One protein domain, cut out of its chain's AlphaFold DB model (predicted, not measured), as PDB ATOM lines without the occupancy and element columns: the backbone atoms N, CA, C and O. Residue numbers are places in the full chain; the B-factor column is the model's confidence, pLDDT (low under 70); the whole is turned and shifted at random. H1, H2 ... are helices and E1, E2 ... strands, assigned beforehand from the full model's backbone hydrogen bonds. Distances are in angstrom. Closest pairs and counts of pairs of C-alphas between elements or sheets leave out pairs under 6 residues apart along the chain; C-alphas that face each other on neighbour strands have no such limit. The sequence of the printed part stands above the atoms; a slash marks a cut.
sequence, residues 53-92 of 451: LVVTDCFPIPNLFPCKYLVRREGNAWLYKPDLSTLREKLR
ATOM      1  N   LEU A  53     164.196 -62.878  90.835       95.69
ATOM      2  CA  LEU A  53     165.010 -62.954  89.627       95.69
ATOM      3  C   LEU A  53     166.029 -61.813  89.660       95.69
ATOM      4  O   LEU A  53     165.642 -60.645  89.684       95.69
ATOM      5  N   VAL A  54     167.313 -62.150  89.665       93.38
ATOM      6  CA  VAL A  54     168.415 -61.188  89.575       93.38
ATOM      7  C   VAL A  54     169.048 -61.338  88.196       93.38
ATOM      8  O   VAL A  54     169.552 -62.409  87.873       93.38
ATOM      9  N   VAL A  55     169.008 -60.286  87.379       92.94
ATOM     10  CA  VAL A  55     169.658 -60.255  86.058       92.94
ATOM     11  C   VAL A  55     170.884 -59.360  86.163       92.94
ATOM     12  O   VAL A  55     170.751 -58.153  86.356       92.94
ATOM     13  N   THR A  56     172.069 -59.959  86.138       87.19
ATOM     14  CA  THR A  56     173.336 -59.264  86.374       87.19
ATOM     15  C   THR A  56     174.517 -60.087  85.870       87.19
ATOM     16  O   THR A  56     174.541 -61.311  86.008       87.19
ATOM     17  N   ASP A  57     175.511 -59.397  85.314       80.38
ATOM     18  CA  ASP A  57     176.781 -60.010  84.915       80.38
ATOM     19  C   ASP A  57     177.705 -60.257  86.125       80.38
ATOM     20  O   ASP A  57     178.662 -61.019  86.029       80.38
ATOM     21  N   CYS A  58     177.394 -59.665  87.284       79.06
ATOM     22  CA  CYS A  58     178.078 -59.915  88.552       79.06
ATOM     23  C   CYS A  58     177.419 -61.085  89.301       79.06
ATOM     24  O   CYS A  58     176.224 -61.331  89.158       79.06
ATOM     25  N   PHE A  59     178.142 -61.792  90.173       79.50
ATOM     26  CA  PHE A  59     177.484 -62.780  91.035       79.50
ATOM     27  C   PHE A  59     176.632 -62.074  92.119       79.50
ATOM     28  O   PHE A  59     177.057 -61.067  92.692       79.50
ATOM     29  N   PRO A  60     175.416 -62.571  92.423       87.94
ATOM     30  CA  PRO A  60     174.599 -62.048  93.517       87.94
ATOM     31  C   PRO A  60     175.292 -62.187  94.879       87.94
ATOM     32  O   PRO A  60     176.008 -63.155  95.115       87.94
ATOM     33  N   ILE A  61     175.026 -61.248  95.795       88.38
ATOM     34  CA  ILE A  61     175.650 -61.187  97.130       88.38
ATOM     35  C   ILE A  61     175.487 -62.537  97.866       88.38
ATOM     36  O   ILE A  61     174.361 -62.855  98.274       88.38
ATOM     37  N   PRO A  62     176.569 -63.315  98.091       88.81
ATOM     38  CA  PRO A  62     176.449 -64.728  98.464       88.81
ATOM     39  C   PRO A  62     175.750 -64.984  99.802       88.81
ATOM     40  O   PRO A  62     175.067 -65.992  99.962       88.81
ATOM     41  N   ASN A  63     175.860 -64.067 100.765       89.69
ATOM     42  CA  ASN A  63     175.231 -64.239 102.075       89.69
ATOM     43  C   ASN A  63     173.750 -63.807 102.120       89.69
ATOM     44  O   ASN A  63     173.026 -64.227 103.028       89.69
ATOM     45  N   LEU A  64     173.283 -63.000 101.156       90.50
ATOM     46  CA  LEU A  64     171.863 -62.647 100.990       90.50
ATOM     47  C   LEU A  64     171.141 -63.611 100.045       90.50
ATOM     48  O   LEU A  64     169.997 -63.988 100.308       90.50
ATOM     49  N   PHE A  65     171.828 -64.044  98.989       91.81
ATOM     50  CA  PHE A  65     171.340 -64.987  97.986       91.81
ATOM     51  C   PHE A  65     172.220 -66.245  97.962       91.81
ATOM     52  O   PHE A  65     172.909 -66.507  96.977       91.81
ATOM     53  N   PRO A  66     172.227 -67.033  99.053       90.44
ATOM     54  CA  PRO A  66     173.039 -68.236  99.133       90.44
ATOM     55  C   PRO A  66     172.529 -69.306  98.173       90.44
ATOM     56  O   PRO A  66     171.331 -69.403  97.894       90.44
ATOM     57  N   CYS A  67     173.429 -70.194  97.755       88.38
ATOM     58  CA  CYS A  67     173.102 -71.262  96.814       88.38
ATOM     59  C   CYS A  67     171.979 -72.195  97.285       88.38
ATOM     60  O   CYS A  67     171.272 -72.749  96.452       88.38
ATOM     61  N   LYS A  68     171.758 -72.327  98.604       89.00
ATOM     62  CA  LYS A  68     170.626 -73.096  99.158       89.00
ATOM     63  C   LYS A  68     169.255 -72.595  98.687       89.00
ATOM     64  O   LYS A  68     168.282 -73.336  98.760       89.00
ATOM     65  N   TYR A  69     169.175 -71.347  98.223       92.62
ATOM     66  CA  TYR A  69     167.957 -70.747  97.683       92.62
ATOM     67  C   TYR A  69     167.982 -70.597  96.159       92.62
ATOM     68  O   TYR A  69     167.009 -70.085  95.606       92.62
ATOM     69  N   LEU A  70     169.055 -70.998  95.469       92.62
ATOM     70  CA  LEU A  70     169.137 -70.922  94.011       92.62
ATOM     71  C   LEU A  70     168.255 -72.011  93.387       92.62
ATOM     72  O   LEU A  70     168.412 -73.193  93.673       92.62
ATOM     73  N   VAL A  71     167.329 -71.603  92.523       94.88
ATOM     74  CA  VAL A  71     166.429 -72.500  91.784       94.88
ATOM     75  C   VAL A  71     167.017 -72.837  90.419       94.88
ATOM     76  O   VAL A  71     167.050 -74.001  90.027       94.88
ATOM     77  N   ARG A  72     167.451 -71.816  89.672       94.06
ATOM     78  CA  ARG A  72     168.012 -71.965  88.323       94.06
ATOM     79  C   ARG A  72     168.884 -70.763  87.978       94.06
ATOM     80  O   ARG A  72     168.578 -69.643  88.385       94.06
ATOM     81  N   ARG A  73     169.934 -70.996  87.194       91.75
ATOM     82  CA  ARG A  73     170.735 -69.956  86.543       91.75
ATOM     83  C   ARG A  73     170.743 -70.207  85.039       91.75
ATOM     84  O   ARG A  73     170.994 -71.333  84.618       91.75
ATOM     85  N   GLU A  74     170.508 -69.166  84.253       94.06
ATOM     86  CA  GLU A  74     170.663 -69.173  82.795       94.06
ATOM     87  C   GLU A  74     171.432 -67.925  82.366       94.06
ATOM     88  O   GLU A  74     170.927 -66.810  82.474       94.06
ATOM     89  N   GLY A  75     172.679 -68.096  81.921       90.75
ATOM     90  CA  GLY A  75     173.556 -66.967  81.604       90.75
ATOM     91  C   GLY A  75     173.729 -66.024  82.802       90.75
ATOM     92  O   GLY A  75     174.235 -66.432  83.855       90.75
ATOM     93  N   ASN A  76     173.292 -64.775  82.627       91.25
ATOM     94  CA  ASN A  76     173.323 -63.711  83.631       91.25
ATOM     95  C   ASN A  76     172.016 -63.587  84.448       91.25
ATOM     96  O   ASN A  76     171.877 -62.683  85.269       91.25
ATOM     97  N   ALA A  77     171.054 -64.495  84.256       95.12
ATOM     98  CA  ALA A  77     169.805 -64.538  85.008       95.12
ATOM     99  C   ALA A  77     169.858 -65.592  86.125       95.12
ATOM    100  O   ALA A  77     170.072 -66.780  85.877       95.12
ATOM    101  N   TRP A  78     169.610 -65.162  87.362       94.56
ATOM    102  CA  TRP A  78     169.633 -65.984  88.570       94.56
ATOM    103  C   TRP A  78     168.262 -65.979  89.242       94.56
ATOM    104  O   TRP A  78     167.790 -64.937  89.696       94.56
ATOM    105  N   LEU A  79     167.621 -67.142  89.340       96.25
ATOM    106  CA  LEU A  79     166.327 -67.298  89.994       96.25
ATOM    107  C   LEU A  79     166.507 -67.892  91.389       96.25
ATOM    108  O   LEU A  79     166.913 -69.045  91.524       96.25
ATOM    109  N   TYR A  80     166.131 -67.138  92.416       95.56
ATOM    110  CA  TYR A  80     166.146 -67.571  93.810       95.56
ATOM    111  C   TYR A  80     164.736 -67.752  94.364       95.56
ATOM    112  O   TYR A  80     163.806 -67.031  93.998       95.56
ATOM    113  N   LYS A  81     164.600 -68.664  95.322       95.69
ATOM    114  CA  LYS A  81     163.425 -68.831  96.179       95.69
ATOM    115  C   LYS A  81     163.861 -68.685  97.643       95.69
ATOM    116  O   LYS A  81     164.084 -69.690  98.318       95.69
ATOM    117  N   PRO A  82     164.076 -67.444  98.117       92.81
ATOM    118  CA  PRO A  82     164.590 -67.209  99.458       92.81
ATOM    119  C   PRO A  82     163.538 -67.495 100.529       92.81
ATOM    120  O   PRO A  82     162.344 -67.249 100.339       92.81
ATOM    121  N   ASP A  83     164.000 -67.919 101.704       90.81
ATOM    122  CA  ASP A  83     163.178 -67.858 102.907       90.81
ATOM    123  C   ASP A  83     163.003 -66.396 103.347       90.81
ATOM    124  O   ASP A  83     163.966 -65.706 103.697       90.81
ATOM    125  N   LEU A  84     161.761 -65.908 103.323       89.88
ATOM    126  CA  LEU A  84     161.456 -64.508 103.621       89.88
ATOM    127  C   LEU A  84     161.763 -64.123 105.066       89.88
ATOM    128  O   LEU A  84     162.071 -62.957 105.319       89.88
ATOM    129  N   SER A  85     161.659 -65.061 106.010       88.62
ATOM    130  CA  SER A  85     161.924 -64.777 107.421       88.62
ATOM    131  C   SER A  85     163.415 -64.518 107.648       88.62
ATOM    132  O   SER A  85     163.785 -63.462 108.166       88.62
ATOM    133  N   THR A  86     164.260 -65.392 107.099       87.81
ATOM    134  CA  THR A  86     165.721 -65.302 107.103       87.81
ATOM    135  C   THR A  86     166.196 -64.076 106.337       87.81
ATOM    136  O   THR A  86     167.024 -63.313 106.832       87.81
ATOM    137  N   LEU A  87     165.667 -63.840 105.130       88.81
ATOM    138  CA  LEU A  87     166.066 -62.689 104.322       88.81
ATOM    139  C   LEU A  87     165.682 -61.374 105.010       88.81
ATOM    140  O   LEU A  87     166.483 -60.445 105.055       88.81
ATOM    141  N   ARG A  88     164.485 -61.297 105.605       88.19
ATOM    142  CA  ARG A  88     164.066 -60.123 106.381       88.19
ATOM    143  C   ARG A  88     164.964 -59.911 107.595       88.19
ATOM    144  O   ARG A  88     165.253 -58.764 107.907       88.19
ATOM    145  N   GLU A  89     165.402 -60.971 108.266       84.81
ATOM    146  CA  GLU A  89     166.354 -60.872 109.372       84.81
ATOM    147  C   GLU A  89     167.725 -60.366 108.910       84.81
ATOM    148  O   GLU A  89     168.234 -59.416 109.492       84.81
ATOM    149  N   LYS A  90     168.269 -60.895 107.808       86.69
ATOM    150  CA  LYS A  90     169.543 -60.429 107.227       86.69
ATOM    151  C   LYS A  90     169.487 -58.994 106.695       86.69
ATOM    152  O   LYS A  90     170.511 -58.322 106.616       86.69
ATOM    153  N   LEU A  91     168.303 -58.521 106.304       87.38
ATOM    154  CA  LEU A  91     168.071 -57.143 105.859       87.38
ATOM    155  C   LEU A  91     167.704 -56.194 107.003       87.38
ATOM    156  O   LEU A  91     167.649 -54.978 106.789       87.38
ATOM    157  N   ARG A  92     167.448 -56.703 108.217       77.88
ATOM    158  CA  ARG A  92     167.295 -55.849 109.395       77.88
ATOM    159  C   ARG A  92     168.651 -55.224 109.685       77.88
ATOM    160  O   ARG A  92     169.501 -55.801 110.354       77.88
TER     161      ARG A  92
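This is residues 53 to 92 of the 451 residues of a protein of Ananas comosus var. bracteatus (UniProt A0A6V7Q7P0). A small sheet of three short strands makes one end of the domain, and a single short helix, H1, lies beyond it at the other end, off the sheet. A long stretch with no named element, residues 56 to 69, leads from the end of E1 to the start of E2, while E2 and E3 form a hairpin. The printed part has 40 residues, with three named strands and one named helix in the order E1, E2, E3, H1; the sheet order is E1, E3, E2, antiparallel throughout, and the class is mixed, helices and strands. The whole is compact, with a radius of gyration of the C-alphas of 10.2 A, yet elongated in outline, spanning 30 by 17 by 13 A.

E1, residues 53 to 55, is an edge strand and the antiparallel neighbour of E3, residues 77 to 80, at 155 degrees between their directions. C-alphas 55 and 77 face each other at 4.4 A, and N 54 and O 78 are within hydrogen-bond range at 2.8 A. E2, residues 70 to 74, is the other edge strand, antiparallel to E3 at 169 degrees. In this hairpin C-alphas 80 and 70 face each other at 4.5 A, and N 79 and O 72 are 2.8 A apart, within hydrogen-bond range. E1 and E2 are apart. H1, residues 84 to 91, is not on the sheet, with 0 pairs of C-alphas within 10 A, and is apart from E1 and E2. Every O i to N i+4 pair in H1 is within hydrogen-bond range.

E1 begins at C-alpha 53, (165.010, -62.954, 89.627), and is 6.5 A long. E2 measures 11.5 A from first to last C-alpha, E3 10.0 A and H1 10.1 A. H1 ends at C-alpha 91, (168.071, -57.143, 105.859).

The C-alphas farthest apart, of Gly 75 and Arg 92, are 30.6 A apart. The link from E1 to E2 is long, with 14 residues; those from E2 to E3 and from E3 to H1 are tight. The printed part has no cut, its mean pLDDT is 89.9, and no printed residue is under 70.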